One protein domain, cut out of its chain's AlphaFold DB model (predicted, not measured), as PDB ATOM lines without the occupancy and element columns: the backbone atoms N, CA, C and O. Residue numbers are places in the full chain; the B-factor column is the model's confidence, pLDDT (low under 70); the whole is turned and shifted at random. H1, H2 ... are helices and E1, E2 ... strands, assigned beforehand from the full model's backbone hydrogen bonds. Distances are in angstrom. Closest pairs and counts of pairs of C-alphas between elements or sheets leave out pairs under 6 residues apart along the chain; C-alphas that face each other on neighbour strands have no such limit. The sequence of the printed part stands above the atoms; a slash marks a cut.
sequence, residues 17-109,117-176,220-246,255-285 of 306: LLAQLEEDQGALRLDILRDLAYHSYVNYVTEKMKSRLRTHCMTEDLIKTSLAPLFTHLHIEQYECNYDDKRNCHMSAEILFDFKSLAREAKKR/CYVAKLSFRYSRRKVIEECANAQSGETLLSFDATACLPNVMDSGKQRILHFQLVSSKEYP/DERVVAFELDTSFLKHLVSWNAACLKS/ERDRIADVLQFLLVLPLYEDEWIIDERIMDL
ATOM      1  N   LEU A  17     137.672 126.639  76.596       90.12
ATOM      2  CA  LEU A  17     136.548 126.777  77.526       90.12
ATOM      3  C   LEU A  17     136.716 125.904  78.777       90.12
ATOM      4  O   LEU A  17     136.386 126.338  79.877       90.12
ATOM      5  N   LEU A  18     137.255 124.691  78.626       91.50
ATOM      6  CA  LEU A  18     137.550 123.814  79.759       91.50
ATOM      7  C   LEU A  18     138.605 124.439  80.675       91.50
ATOM      8  O   LEU A  18     138.394 124.459  81.881       91.50
ATOM      9  N   ALA A  19     139.682 124.997  80.114       91.25
ATOM     10  CA  ALA A  19     140.721 125.660  80.902       91.25
ATOM     11  C   ALA A  19     140.171 126.862  81.696       91.25
ATOM     12  O   ALA A  19     140.513 127.034  82.863       91.25
ATOM     13  N   GLN A  20     139.275 127.652  81.089       91.25
ATOM     14  CA  GLN A  20     138.596 128.764  81.769       91.25
ATOM     15  C   GLN A  20     137.716 128.278  82.926       91.25
ATOM     16  O   GLN A  20     137.776 128.829  84.020       91.25
ATOM     17  N   LEU A  21     136.922 127.224  82.716       89.31
ATOM     18  CA  LEU A  21     136.045 126.685  83.759       89.31
ATOM     19  C   LEU A  21     136.820 126.035  84.915       89.31
ATOM     20  O   LEU A  21     136.389 126.140  86.062       89.31
ATOM     21  N   GLU A  22     137.956 125.392  84.638       90.31
ATOM     22  CA  GLU A  22     138.852 124.863  85.676       90.31
ATOM     23  C   GLU A  22     139.410 125.986  86.566       90.31
ATOM     24  O   GLU A  22     139.463 125.832  87.788       90.31
ATOM     25  N   GLU A  23     139.789 127.118  85.964       91.06
ATOM     26  CA  GLU A  23     140.310 128.289  86.676       91.06
ATOM     27  C   GLU A  23     139.215 129.020  87.473       91.06
ATOM     28  O   GLU A  23     139.410 129.322  88.651       91.06
ATOM     29  N   ASP A  24     138.047 129.242  86.866       87.06
ATOM     30  CA  ASP A  24     136.957 130.031  87.454       87.06
ATOM     31  C   ASP A  24     136.176 129.280  88.543       87.06
ATOM     32  O   ASP A  24     135.763 129.878  89.540       87.06
ATOM     33  N   GLN A  25     135.923 127.980  88.355       82.88
ATOM     34  CA  GLN A  25     135.073 127.183  89.252       82.88
ATOM     35  C   GLN A  25     135.875 126.309  90.223       82.88
ATOM     36  O   GLN A  25     135.291 125.707  91.125       82.88
ATOM     37  N   GLY A  26     137.198 126.197  90.047       82.81
ATOM     38  CA  GLY A  26     138.033 125.283  90.834       82.81
ATOM     39  C   GLY A  26     137.605 123.813  90.712       82.81
ATOM     40  O   GLY A  26     137.843 123.024  91.627       82.81
ATOM     41  N   ALA A  27     136.932 123.457  89.615       84.88
ATOM     42  CA  ALA A  27     136.412 122.121  89.349       84.88
ATOM     43  C   ALA A  27     137.429 121.280  88.565       84.88
ATOM     44  O   ALA A  27     138.239 121.801  87.800       84.88
ATOM     45  N   LEU A  28     137.383 119.956  88.735       89.31
ATOM     46  CA  LEU A  28     138.221 119.047  87.957       89.31
ATOM     47  C   LEU A  28     137.711 118.965  86.516       89.31
ATOM     48  O   LEU A  28     136.506 118.830  86.291       89.31
ATOM     49  N   ARG A  29     138.628 118.900  85.541       88.44
ATOM     50  CA  ARG A  29     138.276 118.708  84.125       88.44
ATOM     51  C   ARG A  29     137.272 117.603  83.866       88.44
ATOM     52  O   ARG A  29     136.407 117.734  83.009       88.44
ATOM     53  N   LEU A  30     137.435 116.486  84.574       86.38
ATOM     54  CA  LEU A  30     136.590 115.309  84.406       86.38
ATOM     55  C   LEU A  30     135.137 115.593  84.778       86.38
ATOM     56  O   LEU A  30     134.248 115.080  84.108       86.38
ATOM     57  N   ASP A  31     134.897 116.406  85.802       87.88
ATOM     58  CA  ASP A  31     133.543 116.743  86.234       87.88
ATOM     59  C   ASP A  31     132.898 117.724  85.251       87.88
ATOM     60  O   ASP A  31     131.788 117.481  84.792       87.88
ATOM     61  N   ILE A  32     133.654 118.722  84.777       88.56
ATOM     62  CA  ILE A  32     133.195 119.636  83.717       88.56
ATOM     63  C   ILE A  32     132.850 118.863  82.433       88.56
ATOM     64  O   ILE A  32     131.839 119.129  81.790       88.56
ATOM     65  N   LEU A  33     133.674 117.881  82.050       86.56
ATOM     66  CA  LEU A  33     133.421 117.036  80.880       86.56
ATOM     67  C   LEU A  33     132.191 116.136  81.054       86.56
ATOM     68  O   LEU A  33     131.472 115.918  80.079       86.56
ATOM     69  N   ARG A  34     131.936 115.617  82.264       85.75
ATOM     70  CA  ARG A  34     130.719 114.845  82.574       85.75
ATOM     71  C   ARG A  34     129.473 115.712  82.449       85.75
ATOM     72  O   ARG A  34     128.539 115.312  81.758       85.75
ATOM     73  N   ASP A  35     129.495 116.901  83.042       86.31
ATOM     74  CA  ASP A  35     128.380 117.848  82.975       86.31
ATOM     75  C   ASP A  35     128.138 118.305  81.537       86.31
ATOM     76  O   ASP A  35     127.004 118.307  81.058       86.31
ATOM     77  N   LEU A  36     129.204 118.613  80.794       87.00
ATOM     78  CA  LEU A  36     129.100 118.958  79.382       87.00
ATOM     79  C   LEU A  36     128.515 117.810  78.557       87.00
ATOM     80  O   LEU A  36     127.681 118.066  77.691       87.00
ATOM     81  N   ALA A  37     128.933 116.564  78.795       85.00
ATOM     82  CA  ALA A  37     128.383 115.404  78.097       85.00
ATOM     83  C   ALA A  37     126.884 115.245  78.385       85.00
ATOM     84  O   ALA A  37     126.101 115.076  77.449       85.00
ATOM     85  N   TYR A  38     126.479 115.381  79.650       84.69
ATOM     86  CA  TYR A  38     125.076 115.343  80.057       84.69
ATOM     87  C   TYR A  38     124.258 116.462  79.392       84.69
ATOM     88  O   TYR A  38     123.272 116.190  78.709       84.69
ATOM     89  N   HIS A  39     124.695 117.719  79.498       86.56
ATOM     90  CA  HIS A  39     123.995 118.852  78.888       86.56
ATOM     91  C   HIS A  39     123.987 118.795  77.357       86.56
ATOM     92  O   HIS A  39     123.011 119.201  76.730       86.56
ATOM     93  N   SER A  40     125.042 118.264  76.734       86.88
ATOM     94  CA  SER A  40     125.077 118.039  75.285       86.88
ATOM     95  C   SER A  40     124.052 116.991  74.861       86.88
ATOM     96  O   SER A  40     123.368 117.191  73.860       86.88
ATOM     97  N   TYR A  41     123.909 115.905  75.630       83.94
ATOM     98  CA  TYR A  41     122.882 114.891  75.397       83.94
ATOM     99  C   TYR A  41     121.475 115.482  75.530       83.94
ATOM    100  O   TYR A  41     120.668 115.361  74.614       83.94
ATOM    101  N   VAL A  42     121.202 116.204  76.615       87.06
ATOM    102  CA  VAL A  42     119.899 116.838  76.854       87.06
ATOM    103  C   VAL A  42     119.543 117.870  75.770       87.06
ATOM    104  O   VAL A  42     118.408 117.898  75.287       87.06
ATOM    105  N   ASN A  43     120.512 118.672  75.318       88.44
ATOM    106  CA  ASN A  43     120.322 119.599  74.198       88.44
ATOM    107  C   ASN A  43     120.048 118.861  72.883       88.44
ATOM    108  O   ASN A  43     119.173 119.267  72.122       88.44
ATOM    109  N   TYR A  44     120.767 117.764  72.622       87.62
ATOM    110  CA  TYR A  44     120.514 116.917  71.461       87.62
ATOM    111  C   TYR A  44     119.087 116.357  71.479       87.62
ATOM    112  O   TYR A  44     118.384 116.490  70.479       87.62
ATOM    113  N   VAL A  45     118.633 115.797  72.606       86.25
ATOM    114  CA  VAL A  45     117.263 115.272  72.741       86.25
ATOM    115  C   VAL A  45     116.234 116.392  72.578       86.25
ATOM    116  O   VAL A  45     115.252 116.206  71.867       86.25
ATOM    117  N   THR A  46     116.478 117.575  73.153       90.56
ATOM    118  CA  THR A  46     115.596 118.745  72.997       90.56
ATOM    119  C   THR A  46     115.421 119.120  71.527       90.56
ATOM    120  O   THR A  46     114.294 119.252  71.051       90.56
ATOM    121  N   GLU A  47     116.520 119.265  70.783       90.50
ATOM    122  CA  GLU A  47     116.456 119.618  69.362       90.50
ATOM    123  C   GLU A  47     115.866 118.490  68.512       90.50
ATOM    124  O   GLU A  47     115.113 118.759  67.574       90.50
ATOM    125  N   LYS A  48     116.137 117.226  68.853       85.75
ATOM    126  CA  LYS A  48     115.569 116.080  68.137       85.75
ATOM    127  C   LYS A  48     114.055 115.979  68.351       85.75
ATOM    128  O   LYS A  48     113.324 115.840  67.371       85.75
ATOM    129  N   MET A  49     113.573 116.164  69.581       86.31
ATOM    130  CA  MET A  49     112.143 116.251  69.903       86.31
ATOM    131  C   MET A  49     111.482 117.421  69.170       86.31
ATOM    132  O   MET A  49     110.474 117.238  68.492       86.31
ATOM    133  N   LYS A  50     112.092 118.614  69.211       90.19
ATOM    134  CA  LYS A  50     111.603 119.785  68.468       90.19
ATOM    135  C   LYS A  50     111.531 119.540  66.965       90.19
ATOM    136  O   LYS A  50     110.581 119.976  66.319       90.19
ATOM    137  N   SER A  51     112.527 118.863  66.401       87.50
ATOM    138  CA  SER A  51     112.532 118.503  64.986       87.50
ATOM    139  C   SER A  51     111.365 117.588  64.628       87.50
ATOM    140  O   SER A  51     110.799 117.776  63.558       87.50
ATOM    141  N   ARG A  52     111.003 116.630  65.492       83.19
ATOM    142  CA  ARG A  52     109.866 115.727  65.253       83.19
ATOM    143  C   ARG A  52     108.525 116.422  65.402       83.19
ATOM    144  O   ARG A  52     107.701 116.306  64.510       83.19
ATOM    145  N   LEU A  53     108.340 117.205  66.463       86.69
ATOM    146  CA  LEU A  53     107.107 117.966  66.681       86.69
ATOM    147  C   LEU A  53     106.780 118.887  65.489       86.69
ATOM    148  O   LEU A  53     105.623 119.043  65.120       86.69
ATOM    149  N   ARG A  54     107.797 119.459  64.828       88.56
ATOM    150  CA  ARG A  54     107.600 120.283  63.619       88.56
ATOM    151  C   ARG A  54     107.086 119.523  62.398       88.56
ATOM    152  O   ARG A  54     106.616 120.181  61.480       88.56
ATOM    153  N   THR A  55     107.254 118.206  62.348       83.62
ATOM    154  CA  THR A  55     106.905 117.360  61.194       83.62
ATOM    155  C   THR A  55     105.830 116.328  61.532       83.62
ATOM    156  O   THR A  55     105.624 115.397  60.763       83.62
ATOM    157  N   HIS A  56     105.245 116.408  62.725       81.38
ATOM    158  CA  HIS A  56     104.244 115.466  63.210       81.38
ATOM    159  C   HIS A  56     102.858 115.966  62.805       81.38
ATOM    160  O   HIS A  56     102.561 117.133  63.054       81.38
ATOM    161  N   CYS A  57     101.997 115.113  62.245       80.69
ATOM    162  CA  CYS A  57     100.706 115.534  61.681       80.69
ATOM    163  C   CYS A  57      99.826 116.287  62.699       80.69
ATOM    164  O   CYS A  57      99.276 117.334  62.379       80.69
ATOM    165  N   MET A  58      99.796 115.829  63.955       80.00
ATOM    166  CA  MET A  58      99.036 116.458  65.047       80.00
ATOM    167  C   MET A  58      99.581 117.793  65.558       80.00
ATOM    168  O   MET A  58      98.851 118.552  66.183       80.00
ATOM    169  N   THR A  59     100.868 118.095  65.364       86.62
ATOM    170  CA  THR A  59     101.470 119.304  65.956       86.62
ATOM    171  C   THR A  59     102.066 120.251  64.935       86.62
ATOM    172  O   THR A  59     102.326 121.401  65.275       86.62
ATOM    173  N   GLU A  60     102.289 119.817  63.697       86.94
ATOM    174  CA  GLU A  60     102.907 120.630  62.653       86.94
ATOM    175  C   GLU A  60     102.110 121.915  62.407       86.94
ATOM    176  O   GLU A  60     102.676 123.013  62.478       86.94
ATOM    177  N   ASP A  61     100.807 121.790  62.165       88.31
ATOM    178  CA  ASP A  61      99.959 122.944  61.885       88.31
ATOM    179  C   ASP A  61      99.712 123.772  63.142       88.31
ATOM    180  O   ASP A  61      99.909 124.987  63.098       88.31
ATOM    181  N   LEU A  62      99.448 123.133  64.289       89.38
ATOM    182  CA  LEU A  62      99.313 123.827  65.573       89.38
ATOM    183  C   LEU A  62     100.548 124.670  65.899       89.38
ATOM    184  O   LEU A  62     100.434 125.824  66.293       89.38
ATOM    185  N   ILE A  63     101.762 124.150  65.696       90.75
ATOM    186  CA  ILE A  63     102.999 124.903  65.944       90.75
ATOM    187  C   ILE A  63     103.119 126.101  65.000       90.75
ATOM    188  O   ILE A  63     103.628 127.143  65.416       90.75
ATOM    189  N   LYS A  64     102.672 125.986  63.744       88.06
ATOM    190  CA  LYS A  64     102.707 127.095  62.779       88.06
ATOM    191  C   LYS A  64     101.663 128.168  63.089       88.06
ATOM    192  O   LYS A  64     101.942 129.343  62.846       88.06
ATOM    193  N   THR A  65     100.496 127.785  63.604       84.75
ATOM    194  CA  THR A  65      99.334 128.672  63.761       84.75
ATOM    195  C   THR A  65      99.176 129.205  65.186       84.75
ATOM    196  O   THR A  65      99.130 130.422  65.377       84.75
ATOM    197  N   SER A  66      99.129 128.326  66.192       85.50
ATOM    198  CA  SER A  66      98.659 128.647  67.546       85.50
ATOM    199  C   SER A  66      99.667 128.350  68.663       85.50
ATOM    200  O   SER A  66      99.598 128.984  69.709       85.50
ATOM    201  N   LEU A  67     100.657 127.473  68.480       90.25
ATOM    202  CA  LEU A  67     101.556 126.988  69.544       90.25
ATOM    203  C   LEU A  67     103.034 127.363  69.357       90.25
ATOM    204  O   LEU A  67     103.893 126.903  70.119       90.25
ATOM    205  N   ALA A  68     103.364 128.226  68.389       89.31
ATOM    206  CA  ALA A  68     104.749 128.628  68.115       89.31
ATOM    207  C   ALA A  68     105.525 129.093  69.371       89.31
ATOM    208  O   ALA A  68     106.686 128.692  69.535       89.31
ATOM    209  N   PRO A  69     104.946 129.906  70.284       89.12
ATOM    210  CA  PRO A  69     105.639 130.293  71.510       89.12
ATOM    211  C   PRO A  69     105.887 129.125  72.460       89.12
ATOM    212  O   PRO A  69     107.019 128.983  72.923       89.12
ATOM    213  N   LEU A  70     104.879 128.294  72.738       89.19
ATOM    214  CA  LEU A  70     105.017 127.118  73.603       89.19
ATOM    215  C   LEU A  70     106.127 126.190  73.096       89.19
ATOM    216  O   LEU A  70     107.030 125.821  73.846       89.19
ATOM    217  N   PHE A  71     106.122 125.912  71.794       91.44
ATOM    218  CA  PHE A  71     107.140 125.115  71.125       91.44
ATOM    219  C   PHE A  71     108.545 125.737  71.211       91.44
ATOM    220  O   PHE A  71     109.532 125.051  71.485       91.44
ATOM    221  N   THR A  72     108.662 127.051  71.003       89.94
ATOM    222  CA  THR A  72     109.962 127.744  71.021       89.94
ATOM    223  C   THR A  72     110.612 127.692  72.404       89.94
ATOM    224  O   THR A  72     111.824 127.477  72.501       89.94
ATOM    225  N   HIS A  73     109.809 127.845  73.459       89.62
ATOM    226  CA  HIS A  73     110.269 127.919  74.849       89.62
ATOM    227  C   HIS A  73     110.327 126.556  75.559       89.62
ATOM    228  O   HIS A  73     110.635 126.512  76.749       89.62
ATOM    229  N   LEU A  74     110.069 125.458  74.842       91.62
ATOM    230  CA  LEU A  74     110.251 124.094  75.332       91.62
ATOM    231  C   LEU A  74     111.744 123.756  75.462       91.62
ATOM    232  O   LEU A  74     112.524 123.959  74.527       91.62
ATOM    233  N   HIS A  75     112.134 123.200  76.605       91.75
ATOM    234  CA  HIS A  75     113.471 122.679  76.875       91.75
ATOM    235  C   HIS A  75     113.373 121.428  77.747       91.75
ATOM    236  O   HIS A  75     112.609 121.408  78.706       91.75
ATOM    237  N   ILE A  76     114.152 120.390  77.459       91.38
ATOM    238  CA  ILE A  76     114.191 119.184  78.294       91.38
ATOM    239  C   ILE A  76     115.290 119.371  79.340       91.38
ATOM    240  O   ILE A  76     116.385 119.777  78.996       91.38
ATOM    241  N   GLU A  77     115.032 119.120  80.620       91.38
ATOM    242  CA  GLU A  77     116.057 119.148  81.681       91.38
ATOM    243  C   GLU A  77     116.615 117.756  81.981       91.38
ATOM    244  O   GLU A  77     117.798 117.598  82.296       91.38
ATOM    245  N   GLN A  78     115.747 116.750  81.899       90.38
ATOM    246  CA  GLN A  78     116.060 115.352  82.164       90.38
ATOM    247  C   GLN A  78     115.300 114.482  81.174       90.38
ATOM    248  O   GLN A  78     114.146 114.771  80.857       90.38
ATOM    249  N   TYR A  79     115.948 113.426  80.700       88.12
ATOM    250  CA  TYR A  79     115.360 112.466  79.781       88.12
ATOM    251  C   TYR A  79     115.943 111.085  80.037       88.12
ATOM    252  O   TYR A  79     117.161 110.933  80.142       88.12
ATOM    253  N   GLU A  80     115.073 110.092  80.106       87.62
ATOM    254  CA  GLU A  80     115.429 108.688  80.215       87.62
ATOM    255  C   GLU A  80     114.464 107.876  79.354       87.62
ATOM    256  O   GLU A  80     113.252 108.067  79.441       87.62
ATOM    257  N   CYS A  81     114.996 106.970  78.538       84.44
ATOM    258  CA  CYS A  81     114.211 106.025  77.755       84.44
ATOM    259  C   CYS A  81     114.905 104.666  77.796       84.44
ATOM    260  O   CYS A  81     116.058 104.541  77.386       84.44
ATOM    261  N   ASN A  82     114.206 103.669  78.328       82.62
ATOM    262  CA  ASN A  82     114.713 102.319  78.510       82.62
ATOM    263  C   ASN A  82     113.790 101.323  77.818       82.62
ATOM    264  O   ASN A  82     112.574 101.348  78.016       82.62
ATOM    265  N   TYR A  83     114.402 100.400  77.085       79.19
ATOM    266  CA  TYR A  83     113.744  99.238  76.509       79.19
ATOM    267  C   TYR A  83     114.295  97.979  77.174       79.19
ATOM    268  O   TYR A  83     115.507  97.867  77.367       79.19
ATOM    269  N   ASP A  84     113.423  97.040  77.529       78.62
ATOM    270  CA  ASP A  84     113.851  95.704  77.949       78.62
ATOM    271  C   ASP A  84     113.921  94.721  76.766       78.62
ATOM    272  O   ASP A  84     113.524  95.036  75.641       78.62
ATOM    273  N   ASP A  85     114.394  93.498  77.022       70.38
ATOM    274  CA  ASP A  85     114.503  92.427  76.015       70.38
ATOM    275  C   ASP A  85     113.149  92.040  75.386       70.38
ATOM    276  O   ASP A  85     113.100  91.376  74.350       70.38
ATOM    277  N   LYS A  86     112.039  92.440  76.017       70.44
ATOM    278  CA  LYS A  86     110.663  92.222  75.556       70.44
ATOM    279  C   LYS A  86     110.048  93.486  74.951       70.44
ATOM    280  O   LYS A  86     108.846  93.502  74.696       70.44
ATOM    281  N   ARG A  87     110.854  94.527  74.705       70.19
ATOM    282  CA  ARG A  87     110.455  95.824  74.135       70.19
ATOM    283  C   ARG A  87     109.424  96.579  74.968       70.19
ATOM    284  O   ARG A  87     108.744  97.472  74.447       70.19
ATOM    285  N   ASN A  88     109.318  96.268  76.256       77.81
ATOM    286  CA  ASN A  88     108.614  97.149  77.168       77.81
ATOM    287  C   ASN A  88     109.407  98.453  77.228       77.81
ATOM    288  O   ASN A  88     110.618  98.436  77.451       77.81
ATOM    289  N   CYS A  89     108.726  99.561  76.974       82.00
ATOM    290  CA  CYS A  89     109.320 100.884  76.989       82.00
ATOM    291  C   CYS A  89     108.972 101.550  78.313       82.00
ATOM    292  O   CYS A  89     107.812 101.540  78.735       82.00
ATOM    293  N   HIS A  90     109.967 102.144  78.956       86.25
ATOM    294  CA  HIS A  90     109.755 103.134  79.993       86.25
ATOM    295  C   HIS A  90     110.494 104.402  79.615       86.25
ATOM    296  O   HIS A  90     111.719 104.405  79.505       86.25
ATOM    297  N   MET A  91     109.744 105.483  79.468       88.19
ATOM    298  CA  MET A  91     110.291 106.792  79.191       88.19
ATOM    299  C   MET A  91     109.842 107.775  80.255       88.19
ATOM    300  O   MET A  91     108.677 107.812  80.652       88.19
ATOM    301  N   SER A  92     110.767 108.618  80.686       91.50
ATOM    302  CA  SER A  92     110.465 109.749  81.538       91.50
ATOM    303  C   SER A  92     111.214 110.982  81.064       91.50
ATOM    304  O   SER A  92     112.351 110.896  80.599       91.50
ATOM    305  N   ALA A  93     110.569 112.137  81.168       91.31
ATOM    306  CA  ALA A  93     111.233 113.398  80.895       91.31
ATOM    307  C   ALA A  93     110.747 114.495  81.834       91.31
ATOM    308  O   ALA A  93     109.585 114.524  82.252       91.31
ATOM    309  N   GLU A  94     111.646 115.427  82.127       92.62
ATOM    310  CA  GLU A  94     111.321 116.698  82.752       92.62
ATOM    311  C   GLU A  94     111.465 117.803  81.708       92.62
ATOM    312  O   GLU A  94     112.553 118.040  81.190       92.62
ATOM    313  N   ILE A  95     110.358 118.465  81.391       92.00
ATOM    314  CA  ILE A  95     110.278 119.565  80.438       92.00
ATOM    315  C   ILE A  95     110.095 120.870  81.198       92.00
ATOM    316  O   ILE A  95     109.244 121.002  82.077       92.00
ATOM    317  N   LEU A  96     110.884 121.855  80.809       91.25
ATOM    318  CA  LEU A  96     110.788 123.233  81.231       91.25
ATOM    319  C   LEU A  96     110.210 124.064  80.086       91.25
ATOM    320  O   LEU A  96     110.743 124.064  78.977       91.25
ATOM    321  N   PHE A  97     109.157 124.817  80.379       89.81
ATOM    322  CA  PHE A  97     108.687 125.900  79.527       89.81
ATOM    323  C   PHE A  97     109.138 127.224  80.141       89.81
ATOM    324  O   PHE A  97     108.618 127.633  81.183       89.81
ATOM    325  N   ASP A  98     110.128 127.879  79.528       88.44
ATOM    326  CA  ASP A  98     110.702 129.129  80.041       88.44
ATOM    327  C   ASP A  98     110.200 130.343  79.250       88.44
ATOM    328  O   ASP A  98     110.791 130.753  78.254       88.44
ATOM    329  N   PHE A  99     109.138 130.973  79.742       82.19
ATOM    330  CA  PHE A  99     108.573 132.193  79.176       82.19
ATOM    331  C   PHE A  99     109.111 133.472  79.848       82.19
ATOM    332  O   PHE A  99     108.464 134.520  79.799       82.19
ATOM    333  N   LYS A 100     110.304 133.467  80.470       76.62
ATOM    334  CA  LYS A 100     110.890 134.670  81.119       76.62
ATOM    335  C   LYS A 100     111.025 135.881  80.187       76.62
ATOM    336  O   LYS A 100     111.154 137.009  80.672       76.62
ATOM    337  N   SER A 101     111.023 135.680  78.870       67.12
ATOM    338  CA  SER A 101     110.944 136.750  77.867       67.12
ATOM    339  C   SER A 101     109.707 137.643  78.076       67.12
ATOM    340  O   SER A 101     109.842 138.868  78.020       67.12
ATOM    341  N   LEU A 102     108.561 137.074  78.472       65.75
ATOM    342  CA  LEU A 102     107.332 137.803  78.820       65.75
ATOM    343  C   LEU A 102     107.535 138.779  79.989       65.75
ATOM    344  O   LEU A 102     107.116 139.938  79.934       65.75
ATOM    345  N   ALA A 103     108.261 138.352  81.027       60.03
ATOM    346  CA  ALA A 103     108.550 139.181  82.200       60.03
ATOM    347  C   ALA A 103     109.380 140.432  81.857       60.03
ATOM    348  O   ALA A 103     109.322 141.450  82.555       60.03
ATOM    349  N   ARG A 104     110.191 140.367  80.792       58.34
ATOM    350  CA  ARG A 104     111.051 141.480  80.360       58.34
ATOM    351  C   ARG A 104     110.267 142.541  79.588       58.34
ATOM    352  O   ARG A 104     110.577 143.724  79.730       58.34
ATOM    353  N   GLU A 105     109.238 142.150  78.842       54.69
ATOM    354  CA  GLU A 105     108.372 143.076  78.100       54.69
ATOM    355  C   GLU A 105     107.355 143.783  79.005       54.69
ATOM    356  O   GLU A 105     107.095 144.981  78.836       54.69
ATOM    357  N   ALA A 106     106.875 143.097  80.047       52.75
ATOM    358  CA  ALA A 106     105.990 143.671  81.056       52.75
ATOM    359  C   ALA A 106     106.620 144.858  81.813       52.75
ATOM    360  O   ALA A 106     105.907 145.760  82.230       52.75
ATOM    361  N   LYS A 107     107.955 144.965  81.920       51.66
ATOM    362  CA  LYS A 107     108.615 146.105  82.597       51.66
ATOM    363  C   LYS A 107     108.448 147.459  81.888       51.66
ATOM    364  O   LYS A 107     108.730 148.489  82.497       51.66
ATOM    365  N   LYS A 108     107.982 147.496  80.631       52.53
ATOM    366  CA  LYS A 108     107.655 148.750  79.916       52.53
ATOM    367  C   LYS A 108     106.190 149.179  80.052       52.53
ATOM    368  O   LYS A 108     105.853 150.289  79.643       52.53
ATOM    369  N   ARG A 109     105.317 148.350  80.627       50.38
ATOM    370  CA  ARG A 109     103.896 148.667  80.829       50.38
ATOM    371  C   ARG A 109     103.570 148.500  82.309       50.38
ATOM    372  O   ARG A 109     103.913 147.495  82.908       50.38
ATOM    373  N   CYS A 117     105.442 133.939  88.058       63.09
ATOM    374  CA  CYS A 117     106.612 133.224  87.581       63.09
ATOM    375  C   CYS A 117     106.253 132.564  86.240       63.09
ATOM    376  O   CYS A 117     105.357 131.730  86.158       63.09
ATOM    377  N   TYR A 118     106.945 132.985  85.180       75.88
ATOM    378  CA  TYR A 118     106.716 132.577  83.787       75.88
ATOM    379  C   TYR A 118     107.503 131.313  83.423       75.88
ATOM    380  O   TYR A 118     108.109 131.227  82.357       75.88
ATOM    381  N   VAL A 119     107.582 130.370  84.357       82.12
ATOM    382  CA  VAL A 119     108.311 129.114  84.189       82.12
ATOM    383  C   VAL A 119     107.401 127.982  84.630       82.12
ATOM    384  O   VAL A 119     107.031 127.926  85.800       82.12
ATOM    385  N   ALA A 120     107.055 127.076  83.720       85.25
ATOM    386  CA  ALA A 120     106.360 125.837  84.065       85.25
ATOM    387  C   ALA A 120     107.317 124.661  83.957       85.25
ATOM    388  O   ALA A 120     108.069 124.556  82.989       85.25
ATOM    389  N   LYS A 121     107.231 123.751  84.925       89.00
ATOM    390  CA  LYS A 121     107.903 122.458  84.858       89.00
ATOM    391  C   LYS A 121     106.863 121.357  84.726       89.00
ATOM    392  O   LYS A 121     106.004 121.225  85.594       89.00
ATOM    393  N   LEU A 122     106.973 120.581  83.659       91.81
ATOM    394  CA  LEU A 122     106.194 119.385  83.377       91.81
ATOM    395  C   LEU A 122     107.106 118.169  83.557       91.81
ATOM    396  O   LEU A 122     108.251 118.167  83.123       91.81
ATOM    397  N   SER A 123     106.624 117.121  84.199       92.44
ATOM    398  CA  SER A 123     107.276 115.818  84.238       92.44
ATOM    399  C   SER A 123     106.298 114.794  83.712       92.44
ATOM    400  O   SER A 123     105.219 114.656  84.286       92.44
ATOM    401  N   PHE A 124     106.676 114.065  82.670       91.81
ATOM    402  CA  PHE A 124     105.858 112.972  82.168       91.81
ATOM    403  C   PHE A 124     106.561 111.631  82.326       91.81
ATOM    404  O   PHE A 124     107.792 111.541  82.361       91.81
ATOM    405  N   ARG A 125     105.751 110.585  82.421       91.12
ATOM    406  CA  ARG A 125     106.153 109.188  82.365       91.12
ATOM    407  C   ARG A 125     105.252 108.484  81.376       91.12
ATOM    408  O   ARG A 125     104.034 108.515  81.507       91.12
ATOM    409  N   TYR A 126     105.874 107.838  80.413       89.19
ATOM    410  CA  TYR A 126     105.224 106.959  79.468       89.19
ATOM    411  C   TYR A 126     105.741 105.545  79.700       89.19
ATOM    412  O   TYR A 126     106.937 105.328  79.907       89.19
ATOM    413  N   SER A 127     104.843 104.571  79.688       87.06
ATOM    414  CA  SER A 127     105.234 103.173  79.711       87.06
ATOM    415  C   SER A 127     104.363 102.349  78.791       87.06
ATOM    416  O   SER A 127     103.139 102.407  78.891       87.06
ATOM    417  N   ARG A 128     105.012 101.510  77.994       84.56
ATOM    418  CA  ARG A 128     104.386 100.435  77.232       84.56
ATOM    419  C   ARG A 128     104.856  99.119  77.811       84.56
ATOM    420  O   ARG A 128     106.064  98.889  77.872       84.56
ATOM    421  N   ARG A 129     103.936  98.241  78.203       84.62
ATOM    422  CA  ARG A 129     104.310  96.899  78.651       84.62
ATOM    423  C   ARG A 129     103.325  95.819  78.236       84.62
ATOM    424  O   ARG A 129     102.118  96.028  78.316       84.62
ATOM    425  N   LYS A 130     103.846  94.641  77.895       82.00
ATOM    426  CA  LYS A 130     103.041  93.421  77.787       82.00
ATOM    427  C   LYS A 130     102.674  92.935  79.187       82.00
ATOM    428  O   LYS A 130     103.536  92.788  80.057       82.00
ATOM    429  N   VAL A 131     101.390  92.713  79.413       79.56
ATOM    430  CA  VAL A 131     100.840  92.278  80.693       79.56
ATOM    431  C   VAL A 131     101.073  90.776  80.819       79.56
ATOM    432  O   VAL A 131     100.593  89.986  80.013       79.56
ATOM    433  N   ILE A 132     101.890  90.383  81.797       74.56
ATOM    434  CA  ILE A 132     102.304  88.982  82.005       74.56
ATOM    435  C   ILE A 132     101.331  88.256  82.943       74.56
ATOM    436  O   ILE A 132     101.127  87.055  82.816       74.56
ATOM    437  N   GLU A 133     100.735  88.991  83.875       76.19
ATOM    438  CA  GLU A 133      99.749  88.503  84.835       76.19
ATOM    439  C   GLU A 133      98.573  89.475  84.845       76.19
ATOM    440  O   GLU A 133      98.785  90.687  84.734       76.19
ATOM    441  N   GLU A 134      97.353  88.949  84.977       75.56
ATOM    442  CA  GLU A 134      96.147  89.773  85.049       75.56
ATOM    443  C   GLU A 134      96.284  90.831  86.148       75.56
ATOM    444  O   GLU A 134      96.618  90.545  87.300       75.56
ATOM    445  N   CYS A 135      96.014  92.074  85.782       74.00
ATOM    446  CA  CYS A 135      95.950  93.194  86.700       74.00
ATOM    447  C   CYS A 135      94.570  93.843  86.616       74.00
ATOM    448  O   CYS A 135      93.782  93.531  85.727       74.00
ATOM    449  N   ALA A 136      94.276  94.761  87.541       74.50
ATOM    450  CA  ALA A 136      92.944  95.358  87.687       74.50
ATOM    451  C   ALA A 136      92.347  95.896  86.372       74.50
ATOM    452  O   ALA A 136      91.133  95.882  86.206       74.50
ATOM    453  N   ASN A 137      93.211  96.327  85.450       76.25
ATOM    454  CA  ASN A 137      92.820  97.021  84.233       76.25
ATOM    455  C   ASN A 137      93.134  96.224  82.950       76.25
ATOM    456  O   ASN A 137      92.688  96.615  81.875       76.25
ATOM    457  N   ALA A 138      93.889  95.120  83.028       79.00
ATOM    458  CA  ALA A 138      94.365  94.398  81.846       79.00
ATOM    459  C   ALA A 138      94.548  92.896  82.098       79.00
ATOM    460  O   ALA A 138      95.043  92.479  83.146       79.00
ATOM    461  N   GLN A 139      94.181  92.099  81.106       82.19
ATOM    462  CA  GLN A 139      94.311  90.655  81.054       82.19
ATOM    463  C   GLN A 139      95.725  90.240  80.633       82.19
ATOM    464  O   GLN A 139      96.473  90.989  80.001       82.19
ATOM    465  N   SER A 140      96.098  89.011  80.985       81.81
ATOM    466  CA  SER A 140      97.366  88.425  80.554       81.81
ATOM    467  C   SER A 140      97.431  88.338  79.028       81.81
ATOM    468  O   SER A 140      96.543  87.775  78.397       81.81
ATOM    469  N   GLY A 141      98.526  88.821  78.447       78.38
ATOM    470  CA  GLY A 141      98.760  88.841  77.004       78.38
ATOM    471  C   GLY A 141      98.498  90.197  76.349       78.38
ATOM    472  O   GLY A 141      99.099  90.457  75.309       78.38
ATOM    473  N   GLU A 142      97.704  91.068  76.979       84.81
ATOM    474  CA  GLU A 142      97.395  92.405  76.459       84.81
ATOM    475  C   GLU A 142      98.590  93.365  76.590       84.81
ATOM    476  O   GLU A 142      99.487  93.198  77.426       84.81
ATOM    477  N   THR A 143      98.589  94.416  75.776       83.56
ATOM    478  CA  THR A 143      99.522  95.538  75.883       83.56
ATOM    479  C   THR A 143      98.877  96.648  76.704       83.56
ATOM    480  O   THR A 143      97.827  97.163  76.331       83.56
ATOM    481  N   LEU A 144      99.521  97.055  77.800       86.69
ATOM    482  CA  LEU A 144      99.126  98.217  78.593       86.69
ATOM    483  C   LEU A 144     100.040  99.402  78.269       86.69
ATOM    484  O   LEU A 144     101.253  99.355  78.506       86.69
ATOM    485  N   LEU A 145      99.429 100.478  77.792       86.81
ATOM    486  CA  LEU A 145     100.019 101.800  77.653       86.81
ATOM    487  C   LEU A 145      99.583 102.649  78.843       86.81
ATOM    488  O   LEU A 145      98.409 102.681  79.198       86.81
ATOM    489  N   SER A 146     100.527 103.340  79.469       89.06
ATOM    490  CA  SER A 146     100.245 104.291  80.539       89.06
ATOM    491  C   SER A 146     101.006 105.573  80.275       89.06
ATOM    492  O   SER A 146     102.217 105.550  80.062       89.06
ATOM    493  N   PHE A 147     100.296 106.688  80.358       90.12
ATOM    494  CA  PHE A 147     100.863 108.020  80.314       90.12
ATOM    495  C   PHE A 147     100.446 108.774  81.574       90.12
ATOM    496  O   PHE A 147      99.273 108.811  81.932       90.12
ATOM    497  N   ASP A 148     101.416 109.321  82.291       92.25
ATOM    498  CA  ASP A 148     101.194 110.139  83.480       92.25
ATOM    499  C   ASP A 148     101.993 111.427  83.316       92.25
ATOM    500  O   ASP A 148     103.205 111.388  83.098       92.25
ATOM    501  N   ALA A 149     101.318 112.567  83.392       91.88
ATOM    502  CA  ALA A 149     101.930 113.878  83.345       91.88
ATOM    503  C   ALA A 149     101.610 114.637  84.629       91.88
ATOM    504  O   ALA A 149     100.460 114.760  85.052       91.88
ATOM    505  N   THR A 150     102.650 115.195  85.231       91.25
ATOM    506  CA  THR A 150     102.578 116.006  86.442       91.25
ATOM    507  C   THR A 150     103.238 117.353  86.192       91.25
ATOM    508  O   THR A 150     104.209 117.424  85.444       91.25
ATOM    509  N   ALA A 151     102.777 118.426  86.825       88.75
ATOM    510  CA  ALA A 151     103.478 119.705  86.772       88.75
ATOM    511  C   ALA A 151     103.638 120.359  88.129       88.75
ATOM    512  O   ALA A 151     102.935 120.073  89.096       88.75
ATOM    513  N   CYS A 152     104.597 121.274  88.163       81.50
ATOM    514  CA  CYS A 152     104.768 122.241  89.229       81.50
ATOM    515  C   CYS A 152     104.495 123.630  88.656       81.50
ATOM    516  O   CYS A 152     105.229 124.103  87.781       81.50
ATOM    517  N   LEU A 153     103.449 124.282  89.166       68.06
ATOM    518  CA  LEU A 153     103.229 125.701  88.929       68.06
ATOM    519  C   LEU A 153     104.008 126.506  89.973       68.06
ATOM    520  O   LEU A 153     103.954 126.199  91.162       68.06
ATOM    521  N   PRO A 154     104.701 127.572  89.567       58.03
ATOM    522  CA  PRO A 154     105.597 128.299  90.457       58.03
ATOM    523  C   PRO A 154     104.891 129.215  91.472       58.03
ATOM    524  O   PRO A 154     105.545 129.745  92.366       58.03
ATOM    525  N   ASN A 155     103.575 129.416  91.342       55.59
ATOM    526  CA  ASN A 155     102.796 130.350  92.163       55.59
ATOM    527  C   ASN A 155     101.962 129.678  93.265       55.59
ATOM    528  O   ASN A 155     101.264 130.371  94.007       55.59
ATOM    529  N   VAL A 156     102.029 128.352  93.403       56.06
ATOM    530  CA  VAL A 156     101.360 127.644  94.497       56.06
ATOM    531  C   VAL A 156     102.378 127.487  95.627       56.06
ATOM    532  O   VAL A 156     103.295 126.678  95.547       56.06
ATOM    533  N   MET A 157     102.250 128.328  96.661       45.56
ATOM    534  CA  MET A 157     103.160 128.394  97.824       45.56
ATOM    535  C   MET A 157     103.262 127.072  98.609       45.56
ATOM    536  O   MET A 157     104.188 126.914  99.395       45.56
ATOM    537  N   ASP A 158     102.349 126.133  98.354       55.47
ATOM    538  CA  ASP A 158     102.339 124.760  98.855       55.47
ATOM    539  C   ASP A 158     101.831 123.826  97.742       55.47
ATOM    540  O   ASP A 158     100.625 123.632  97.627       55.47
ATOM    541  N   SER A 159     102.686 123.213  96.923       52.22
ATOM    542  CA  SER A 159     102.344 121.897  96.358       52.22
ATOM    543  C   SER A 159     103.531 121.226  95.683       52.22
ATOM    544  O   SER A 159     104.273 121.815  94.900       52.22
ATOM    545  N   GLY A 160     103.703 119.939  95.991       66.81
ATOM    546  CA  GLY A 160     104.490 119.038  95.159       66.81
ATOM    547  C   GLY A 160     103.893 118.903  93.754       66.81
ATOM    548  O   GLY A 160     102.873 119.505  93.429       66.81
ATOM    549  N   LYS A 161     104.536 118.082  92.920       77.81
ATOM    550  CA  LYS A 161     104.068 117.747  91.567       77.81
ATOM    551  C   LYS A 161     102.567 117.396  91.591       77.81
ATOM    552  O   LYS A 161     102.182 116.421  92.231       77.81
ATOM    553  N   GLN A 162     101.740 118.190  90.911       85.56
ATOM    554  CA  GLN A 162     100.309 117.936  90.729       85.56
ATOM    555  C   GLN A 162     100.119 117.117  89.461       85.56
ATOM    556  O   GLN A 162     100.684 117.455  88.424       85.56
ATOM    557  N   ARG A 163      99.339 116.040  89.536       88.62
ATOM    558  CA  ARG A 163      98.968 115.260  88.356       88.62
ATOM    559  C   ARG A 163      98.014 116.071  87.485       88.62
ATOM    560  O   ARG A 163      97.010 116.567  87.977       88.62
ATOM    561  N   ILE A 164      98.367 116.198  86.212       90.94
ATOM    562  CA  ILE A 164      97.594 116.903  85.186       90.94
ATOM    563  C   ILE A 164      96.851 115.908  84.320       90.94
ATOM    564  O   ILE A 164      95.720 116.154  83.936       90.94
ATOM    565  N   LEU A 165      97.509 114.807  83.979       90.12
ATOM    566  CA  LEU A 165      96.962 113.818  83.077       90.12
ATOM    567  C   LEU A 165      97.390 112.442  83.552       90.12
ATOM    568  O   LEU A 165      98.572 112.203  83.792       90.12
ATOM    569  N   HIS A 166      96.432 111.543  83.671       91.69
ATOM    570  CA  HIS A 166      96.686 110.120  83.752       91.69
ATOM    571  C   HIS A 166      95.819 109.429  82.718       91.69
ATOM    572  O   HIS A 166      94.610 109.612  82.701       91.69
ATOM    573  N   PHE A 167      96.451 108.651  81.857       87.38
ATOM    574  CA  PHE A 167      95.794 107.909  80.803       87.38
ATOM    575  C   PHE A 167      96.332 106.486  80.782       87.38
ATOM    576  O   PHE A 167      97.546 106.267  80.884       87.38
ATOM    577  N   GLN A 168      95.431 105.519  80.646       90.12
ATOM    578  CA  GLN A 168      95.772 104.128  80.410       90.12
ATOM    579  C   GLN A 168      94.930 103.566  79.275       90.12
ATOM    580  O   GLN A 168      93.701 103.594  79.341       90.12
ATOM    581  N   LEU A 169      95.614 102.998  78.286       87.25
ATOM    582  CA  LEU A 169      95.015 102.283  77.167       87.25
ATOM    583  C   LEU A 169      95.459 100.832  77.224       87.25
ATOM    584  O   LEU A 169      96.633 100.537  77.454       87.25
ATOM    585  N   VAL A 170      94.519  99.931  76.995       87.88
ATOM    586  CA  VAL A 170      94.795  98.509  76.857       87.88
ATOM    587  C   VAL A 170      94.435  98.087  75.453       87.88
ATOM    588  O   VAL A 170      93.374  98.453  74.966       87.88
ATOM    589  N   SER A 171      95.320  97.328  74.821       83.81
ATOM    590  CA  SER A 171      95.119  96.783  73.482       83.81
ATOM    591  C   SER A 171      95.364  95.282  73.524       83.81
ATOM    592  O   SER A 171      96.373  94.830  74.078       83.81
ATOM    593  N   SER A 172      94.446  94.498  72.960       78.50
ATOM    594  CA  SER A 172      94.628  93.048  72.816       78.50
ATOM    595  C   SER A 172      95.638  92.691  71.720       78.50
ATOM    596  O   SER A 172      96.205  91.596  71.728       78.50
ATOM    597  N   LYS A 173      95.920  93.631  70.809       68.00
ATOM    598  CA  LYS A 173      96.899  93.467  69.734       68.00
ATOM    599  C   LYS A 173      98.322  93.606  70.281       68.00
ATOM    600  O   LYS A 173      98.609  94.382  71.202       68.00
ATOM    601  N   GLU A 174      99.243  92.844  69.692       62.28
ATOM    602  CA  GLU A 174     100.659  93.109  69.906       62.28
ATOM    603  C   GLU A 174     100.979  94.486  69.338       62.28
ATOM    604  O   GLU A 174     100.510  94.862  68.260       62.28
ATOM    605  N   TYR A 175     101.744  95.263  70.101       58.00
ATOM    606  CA  TYR A 175     102.168  96.558  69.618       58.00
ATOM    607  C   TYR A 175     103.025  96.349  68.363       58.00
ATOM    608  O   TYR A 175     103.933  95.511  68.398       58.00
ATOM    609  N   PRO A 176     102.725  97.050  67.266       53.84
ATOM    610  CA  PRO A 176     103.303  96.716  65.981       53.84
ATOM    611  C   PRO A 176     104.817  96.907  65.935       53.84
ATOM    612  O   PRO A 176     105.431  97.596  66.758       53.84
ATOM    613  N   ASP A 220      89.974  96.580  69.278       74.69
ATOM    614  CA  ASP A 220      89.915  95.945  70.600       74.69
ATOM    615  C   ASP A 220      90.807  96.708  71.618       74.69
ATOM    616  O   ASP A 220      91.593  96.143  72.389       74.69
ATOM    617  N   GLU A 221      90.745  98.042  71.542       77.94
ATOM    618  CA  GLU A 221      91.464  99.005  72.363       77.94
ATOM    619  C   GLU A 221      90.486  99.670  73.317       77.94
ATOM    620  O   GLU A 221      89.421 100.137  72.926       77.94
ATOM    621  N   ARG A 222      90.835  99.712  74.600       86.12
ATOM    622  CA  ARG A 222      89.962 100.279  75.625       86.12
ATOM    623  C   ARG A 222      90.722 101.214  76.540       86.12
ATOM    624  O   ARG A 222      91.784 100.870  77.070       86.12
ATOM    625  N   VAL A 223      90.145 102.388  76.770       84.69
ATOM    626  CA  VAL A 223      90.616 103.309  77.803       84.69
ATOM    627  C   VAL A 223      90.163 102.776  79.155       84.69
ATOM    628  O   VAL A 223      88.974 102.626  79.418       84.69
ATOM    629  N   VAL A 224      91.122 102.467  80.019       88.19
ATOM    630  CA  VAL A 224      90.863 101.854  81.334       88.19
ATOM    631  C   VAL A 224      91.083 102.820  82.491       88.19
ATOM    632  O   VAL A 224      90.639 102.560  83.607       88.19
ATOM    633  N   ALA A 225      91.754 103.942  82.236       87.19
ATOM    634  CA  ALA A 225      91.869 105.041  83.183       87.19
ATOM    635  C   ALA A 225      92.057 106.359  82.428       87.19
ATOM    636  O   ALA A 225      92.867 106.432  81.502       87.19
ATOM    637  N   PHE A 226      91.336 107.396  82.852       90.25
ATOM    638  CA  PHE A 226      91.501 108.757  82.363       90.25
ATOM    639  C   PHE A 226      91.236 109.753  83.497       90.25
ATOM    640  O   PHE A 226      90.159 109.763  84.091       90.25
ATOM    641  N   GLU A 227      92.223 110.586  83.805       91.44
ATOM    642  CA  GLU A 227      92.121 111.704  84.742       91.44
ATOM    643  C   GLU A 227      92.744 112.930  84.074       91.44
ATOM    644  O   GLU A 227      93.885 112.855  83.619       91.44
ATOM    645  N   LEU A 228      92.026 114.055  84.037       91.38
ATOM    646  CA  LEU A 228      92.507 115.305  83.451       91.38
ATOM    647  C   LEU A 228      92.236 116.487  84.387       91.38
ATOM    648  O   LEU A 228      91.102 116.731  84.796       91.38
ATOM    649  N   ASP A 229      93.276 117.265  84.662       88.75
ATOM    650  CA  ASP A 229      93.205 118.556  85.333       88.75
ATOM    651  C   ASP A 229      93.593 119.670  84.355       88.75
ATOM    652  O   ASP A 229      94.738 119.801  83.922       88.75
ATOM    653  N   THR A 230      92.627 120.517  84.014       86.69
ATOM    654  CA  THR A 230      92.825 121.587  83.027       86.69
ATOM    655  C   THR A 230      93.481 122.843  83.601       86.69
ATOM    656  O   THR A 230      93.812 123.750  82.838       86.69
ATOM    657  N   SER A 231      93.709 122.933  84.917       85.62
ATOM    658  CA  SER A 231      94.267 124.135  85.556       85.62
ATOM    659  C   SER A 231      95.640 124.506  84.990       85.62
ATOM    660  O   SER A 231      95.868 125.653  84.600       85.62
ATOM    661  N   PHE A 232      96.537 123.527  84.857       86.31
ATOM    662  CA  PHE A 232      97.848 123.729  84.248       86.31
ATOM    663  C   PHE A 232      97.752 124.101  82.762       86.31
ATOM    664  O   PHE A 232      98.459 125.003  82.308       86.31
ATOM    665  N   LEU A 233      96.853 123.453  82.014       88.81
ATOM    666  CA  LEU A 233      96.659 123.724  80.586       88.81
ATOM    667  C   LEU A 233      96.206 125.169  80.356       88.81
ATOM    668  O   LEU A 233      96.773 125.862  79.515       88.81
ATOM    669  N   LYS A 234      95.278 125.672  81.179       87.75
ATOM    670  CA  LYS A 234      94.828 127.073  81.151       87.75
ATOM    671  C   LYS A 234      95.972 128.063  81.368       87.75
ATOM    672  O   LYS A 234      96.025 129.105  80.709       87.75
ATOM    673  N   HIS A 235      96.925 127.744  82.247       85.94
ATOM    674  CA  HIS A 235      98.117 128.574  82.437       85.94
ATOM    675  C   HIS A 235      99.016 128.594  81.198       85.94
ATOM    676  O   HIS A 235      99.431 129.675  80.775       85.94
ATOM    677  N   LEU A 236      99.276 127.433  80.587       87.56
ATOM    678  CA  LEU A 236     100.053 127.360  79.348       87.56
ATOM    679  C   LEU A 236      99.369 128.109  78.198       87.56
ATOM    680  O   LEU A 236     100.041 128.874  77.508       87.56
ATOM    681  N   VAL A 237      98.049 127.968  78.037       88.75
ATOM    682  CA  VAL A 237      97.258 128.728  77.053       88.75
ATOM    683  C   VAL A 237      97.404 130.231  77.281       88.75
ATOM    684  O   VAL A 237      97.690 130.972  76.341       88.75
ATOM    685  N   SER A 238      97.267 130.694  78.527       85.38
ATOM    686  CA  SER A 238      97.403 132.111  78.879       85.38
ATOM    687  C   SER A 238      98.792 132.666  78.540       85.38
ATOM    688  O   SER A 238      98.906 133.719  77.902       85.38
ATOM    689  N   TRP A 239      99.862 131.949  78.896       86.19
ATOM    690  CA  TRP A 239     101.234 132.366  78.589       86.19
ATOM    691  C   TRP A 239     101.540 132.327  77.094       86.19
ATOM    692  O   TRP A 239     102.137 133.265  76.561       86.19
ATOM    693  N   ASN A 240     101.077 131.292  76.399       85.81
ATOM    694  CA  ASN A 240     101.216 131.170  74.956       85.81
ATOM    695  C   ASN A 240     100.489 132.317  74.227       85.81
ATOM    696  O   ASN A 240     101.083 133.010  73.395       85.81
ATOM    697  N   ALA A 241      99.248 132.618  74.620       82.75
ATOM    698  CA  ALA A 241      98.481 133.742  74.089       82.75
ATOM    699  C   ALA A 241      99.146 135.098  74.387       82.75
ATOM    700  O   ALA A 241      99.138 135.990  73.538       82.75
ATOM    701  N   ALA A 242      99.754 135.272  75.565       81.19
ATOM    702  CA  ALA A 242     100.486 136.493  75.903       81.19
ATOM    703  C   ALA A 242     101.667 136.754  74.949       81.19
ATOM    704  O   ALA A 242     101.918 137.909  74.604       81.19
ATOM    705  N   CYS A 243     102.345 135.705  74.471       76.25
ATOM    706  CA  CYS A 243     103.381 135.821  73.441       76.25
ATOM    707  C   CYS A 243     102.801 136.147  72.048       76.25
ATOM    708  O   CYS A 243     103.386 136.945  71.307       76.25
ATOM    709  N   LEU A 244     101.654 135.556  71.684       76.50
ATOM    710  CA  LEU A 244     101.017 135.734  70.370       76.50
ATOM    711  C   LEU A 244     100.364 137.106  70.166       76.50
ATOM    712  O   LEU A 244     100.396 137.634  69.053       76.50
ATOM    713  N   LYS A 245      99.841 137.732  71.233       61.97
ATOM    714  CA  LYS A 245      99.156 139.048  71.218       61.97
ATOM    715  C   LYS A 245     100.017 140.231  70.728       61.97
ATOM    716  O   LYS A 245      99.592 141.383  70.803       61.97
ATOM    717  N   SER A 246     101.218 139.975  70.207       51.91
ATOM    718  CA  SER A 246     102.042 140.946  69.492       51.91
ATOM    719  C   SER A 246     101.811 140.986  67.971       51.91
ATOM    720  O   SER A 246     102.306 141.936  67.358       51.91
ATOM    721  N   GLU A 255      88.173 129.203  74.278       80.88
ATOM    722  CA  GLU A 255      89.114 128.789  75.321       80.88
ATOM    723  C   GLU A 255      89.266 127.262  75.344       80.88
ATOM    724  O   GLU A 255      90.367 126.762  75.590       80.88
ATOM    725  N   ARG A 256      88.184 126.533  75.043       84.81
ATOM    726  CA  ARG A 256      88.162 125.071  74.955       84.81
ATOM    727  C   ARG A 256      89.113 124.551  73.877       84.81
ATOM    728  O   ARG A 256      89.962 123.721  74.200       84.81
ATOM    729  N   ASP A 257      89.044 125.096  72.667       86.44
ATOM    730  CA  ASP A 257      89.873 124.667  71.530       86.44
ATOM    731  C   ASP A 257      91.357 124.894  71.820       86.44
ATOM    732  O   ASP A 257      92.201 124.031  71.605       86.44
ATOM    733  N   ARG A 258      91.694 126.023  72.450       87.25
ATOM    734  CA  ARG A 258      93.085 126.305  72.844       87.25
ATOM    735  C   ARG A 258      93.608 125.344  73.908       87.25
ATOM    736  O   ARG A 258      94.805 125.058  73.940       87.25
ATOM    737  N   ILE A 259      92.748 124.900  74.824       89.69
ATOM    738  CA  ILE A 259      93.115 123.883  75.816       89.69
ATOM    739  C   ILE A 259      93.332 122.537  75.121       89.69
ATOM    740  O   ILE A 259      94.292 121.849  75.476       89.69
ATOM    741  N   ALA A 260      92.496 122.192  74.137       89.31
ATOM    742  CA  ALA A 260      92.646 120.989  73.324       89.31
ATOM    743  C   ALA A 260      93.971 121.000  72.542       89.31
ATOM    744  O   ALA A 260      94.750 120.064  72.700       89.31
ATOM    745  N   ASP A 261      94.305 122.098  71.852       90.69
ATOM    746  CA  ASP A 261      95.589 122.281  71.153       90.69
ATOM    747  C   ASP A 261      96.788 121.991  72.076       90.69
ATOM    748  O   ASP A 261      97.727 121.266  71.733       90.69
ATOM    749  N   VAL A 262      96.781 122.570  73.284       91.19
ATOM    750  CA  VAL A 262      97.868 122.373  74.254       91.19
ATOM    751  C   VAL A 262      97.889 120.935  74.768       91.19
ATOM    752  O   VAL A 262      98.972 120.369  74.914       91.19
ATOM    753  N   LEU A 263      96.733 120.330  75.046       90.75
ATOM    754  CA  LEU A 263      96.647 118.933  75.474       90.75
ATOM    755  C   LEU A 263      97.201 117.988  74.401       90.75
ATOM    756  O   LEU A 263      98.037 117.144  74.723       90.75
ATOM    757  N   GLN A 264      96.806 118.177  73.142       88.81
ATOM    758  CA  GLN A 264      97.294 117.421  71.988       88.81
ATOM    759  C   GLN A 264      98.814 117.546  71.857       88.81
ATOM    760  O   GLN A 264      99.525 116.546  71.761       88.81
ATOM    761  N   PHE A 265      99.343 118.765  71.979       89.69
ATOM    762  CA  PHE A 265     100.785 118.995  71.993       89.69
ATOM    763  C   PHE A 265     101.504 118.231  73.117       89.69
ATOM    764  O   PHE A 265     102.597 117.709  72.898       89.69
ATOM    765  N   LEU A 266     100.912 118.137  74.315       89.19
ATOM    766  CA  LEU A 266     101.497 117.384  75.430       89.19
ATOM    767  C   LEU A 266     101.420 115.863  75.235       89.19
ATOM    768  O   LEU A 266     102.363 115.161  75.606       89.19
ATOM    769  N   LEU A 267     100.328 115.361  74.656       86.69
ATOM    770  CA  LEU A 267     100.122 113.939  74.359       86.69
ATOM    771  C   LEU A 267     101.116 113.404  73.321       86.69
ATOM    772  O   LEU A 267     101.452 112.225  73.354       86.69
ATOM    773  N   VAL A 268     101.636 114.276  72.453       84.75
ATOM    774  CA  VAL A 268     102.615 113.932  71.410       84.75
ATOM    775  C   VAL A 268     104.066 113.918  71.933       84.75
ATOM    776  O   VAL A 268     104.964 113.372  71.292       84.75
ATOM    777  N   LEU A 269     104.347 114.453  73.130       84.50
ATOM    778  CA  LEU A 269     105.713 114.496  73.686       84.50
ATOM    779  C   LEU A 269     106.403 113.121  73.815       84.50
ATOM    780  O   LEU A 269     107.613 113.046  73.578       84.50
ATOM    781  N   PRO A 270     105.694 112.029  74.157       75.12
ATOM    782  CA  PRO A 270     106.262 110.686  74.170       75.12
ATOM    783  C   PRO A 270     106.606 110.100  72.784       75.12
ATOM    784  O   PRO A 270     107.260 109.066  72.687       75.12
ATOM    785  N   LEU A 271     106.201 110.725  71.680       62.44
ATOM    786  CA  LEU A 271     106.222 110.092  70.349       62.44
ATOM    787  C   LEU A 271     107.583 110.129  69.646       62.44
ATOM    788  O   LEU A 271     107.684 110.003  68.430       62.44
ATOM    789  N   TYR A 272     108.657 110.333  70.402       55.38
ATOM    790  CA  TYR A 272     109.966 110.643  69.843       55.38
ATOM    791  C   TYR A 272     110.903 109.413  69.694       55.38
ATOM    792  O   TYR A 272     111.825 109.467  68.878       55.38
ATOM    793  N   GLU A 273     110.649 108.286  70.377       52.38
ATOM    794  CA  GLU A 273     111.472 107.058  70.246       52.38
ATOM    795  C   GLU A 273     110.724 105.832  69.671       52.38
ATOM    796  O   GLU A 273     111.370 104.911  69.174       52.38
ATOM    797  N   ASP A 274     109.384 105.817  69.656       47.78
ATOM    798  CA  ASP A 274     108.603 104.771  68.980       47.78
ATOM    799  C   ASP A 274     108.236 105.259  67.568       47.78
ATOM    800  O   ASP A 274     107.340 106.079  67.382       47.78
ATOM    801  N   GLU A 275     108.967 104.795  66.555       45.53
ATOM    802  CA  GLU A 275     108.643 105.073  65.157       45.53
ATOM    803  C   GLU A 275     107.212 104.607  64.816       45.53
ATOM    804  O   GLU A 275     106.900 103.422  64.895       45.53
ATOM    805  N   TRP A 276     106.390 105.574  64.385       44.38
ATOM    806  CA  TRP A 276     105.253 105.456  63.457       44.38
ATOM    807  C   TRP A 276     103.921 104.819  63.886       44.38
ATOM    808  O   TRP A 276     103.113 104.585  62.996       44.38
ATOM    809  N   ILE A 277     103.614 104.538  65.165       46.59
ATOM    810  CA  ILE A 277     102.350 103.803  65.463       46.59
ATOM    811  C   ILE A 277     101.573 104.264  66.710       46.59
ATOM    812  O   ILE A 277     100.758 103.537  67.283       46.59
ATOM    813  N   ILE A 278     101.782 105.509  67.132       45.72
ATOM    814  CA  ILE A 278     100.844 106.204  68.037       45.72
ATOM    815  C   ILE A 278     100.002 107.235  67.259       45.72
ATOM    816  O   ILE A 278      99.059 107.800  67.804       45.72
ATOM    817  N   ASP A 279     100.303 107.418  65.968       49.81
ATOM    818  CA  ASP A 279      99.728 108.476  65.138       49.81
ATOM    819  C   ASP A 279      98.237 108.255  64.835       49.81
ATOM    820  O   ASP A 279      97.457 109.175  65.025       49.81
ATOM    821  N   GLU A 280      97.783 107.046  64.481       47.59
ATOM    822  CA  GLU A 280      96.355 106.852  64.139       47.59
ATOM    823  C   GLU A 280      95.433 106.709  65.360       47.59
ATOM    824  O   GLU A 280      94.313 107.196  65.361       47.59
ATOM    825  N   ARG A 281      95.923 106.145  66.467       49.88
ATOM    826  CA  ARG A 281      95.074 105.813  67.629       49.88
ATOM    827  C   ARG A 281      94.768 107.008  68.529       49.88
ATOM    828  O   ARG A 281      93.748 107.021  69.206       49.88
ATOM    829  N   ILE A 282      95.670 107.995  68.583       50.84
ATOM    830  CA  ILE A 282      95.381 109.265  69.267       50.84
ATOM    831  C   ILE A 282      94.469 110.139  68.394       50.84
ATOM    832  O   ILE A 282      93.644 110.851  68.962       50.84
ATOM    833  N   MET A 283      94.571 110.054  67.058       52.91
ATOM    834  CA  MET A 283      93.622 110.700  66.139       52.91
ATOM    835  C   MET A 283      92.205 110.162  66.352       52.91
ATOM    836  O   MET A 283      91.326 110.953  66.674       52.91
ATOM    837  N   ASP A 284      92.018 108.839  66.328       53.91
ATOM    838  CA  ASP A 284      90.705 108.214  66.552       53.91
ATOM    839  C   ASP A 284      90.122 108.579  67.936       53.91
ATOM    840  O   ASP A 284      88.944 108.896  68.067       53.91
ATOM    841  N   LEU A 285      90.962 108.624  68.980       54.94
ATOM    842  CA  LEU A 285      90.533 109.024  70.327       54.94
ATOM    843  C   LEU A 285      90.097 110.499  70.394       54.94
ATOM    844  O   LEU A 285      89.202 110.847  71.161       54.94
TER     845      LEU A 285
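AT A GLANCE: This is residues 17 to 109, 117 to 176, 220 to 246 and 255 to 285 of the 306 residues of an uncharacterized protein of Albugo candida (UniProt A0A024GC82). A twisted wall of six strands has helices over one face: long H2 crosses edge strand E1 and reaches out past it as an arm with H1 at its far end, while H3, H4, H6 and H7 cluster where H6 and H7 cross. The sheet, in order E1 E2 E3 E4 E5 E6, is antiparallel. You have 211 printed residues, class mixed, with eight named helices and six named strands: H1 H2 H3 H4 E1 E2 H5 E3 E4 E5 E6 H6 H7 H8. The whole is compact, with a radius of gyration of the C-alphas of 19.5 A and spans of 58 by 47 by 38 A.

HOW THE PARTS SIT: Begin at H1, residues 17 to 25, which touches residues 29 to 32 alone of H2, residues 29 to 53; the closest C-alphas, of Glu 22 and Arg 29, are 6.4 A apart. H2 lies over E1, residues 74 to 83, at a height over the sheet of 8.9 A, across it at 86 degrees on the local plane; their closest C-alphas are Thr 46 and Ile 76, 5.5 A. E1 and E2, residues 89 to 98, form a hairpin, with N 77 and O 94 2.8 A apart. E3, residues 119 to 130, E4, residues 143 to 152, and E5, residues 162 to 171, form a meander, each the antiparallel neighbour of the one before. Look within hydrogen-bond range for N 91 and O 126, 2.8 A, N 125 and O 148, 2.8 A, N 147 and O 167, 2.8 A, and, from E5 to E6, residues 221 to 228, N 168 and O 225, 2.9 A. H6, residues 230 to 244, forms two layers with H2, helices on one face of the sheet. H7, residues 255 to 267, grazes the sheet and touches H6 about perpendicular at 79 degrees, closest at C-alphas 233 and 259, 5.9 A. H3, residues 57 to 65, touches H7, closest at C-alphas 59 and 265, 6.1 A; H4, residues 68 to 72, touches H6, closest at C-alphas 69 and 240, 5.7 A. H5, residues 100 to 106, and H8, residues 279 to 285, touch no helix. O i to N i+4 pairs are within range throughout H1, H2, H4, H5, H6 and H7, but 3 of 5 in H3 and 2 of 3 in H8.

IN THESE COORDINATES: Find C-alpha 17 at (136.548, 126.777, 77.526), where H1 begins. H2 runs 35.7 A and E3 36.6 A; E1 bends by 72 degrees at residue 77. H8 ends at C-alpha 285, (90.533, 109.024, 70.327).

THE WHOLE: The farthest C-alphas, of Glu 23 and Asp 220, are 62.0 A apart. Cuts leave gaps of 17.1 A from C-alpha 109 to 117, 14.2 A from 176 to 220 and 18.7 A from 246 to 255. The links E3 to E4 and H7 to H8 are long. Confidence is under 70 in 39 residues, among them 101 to 109 and 271 to 285.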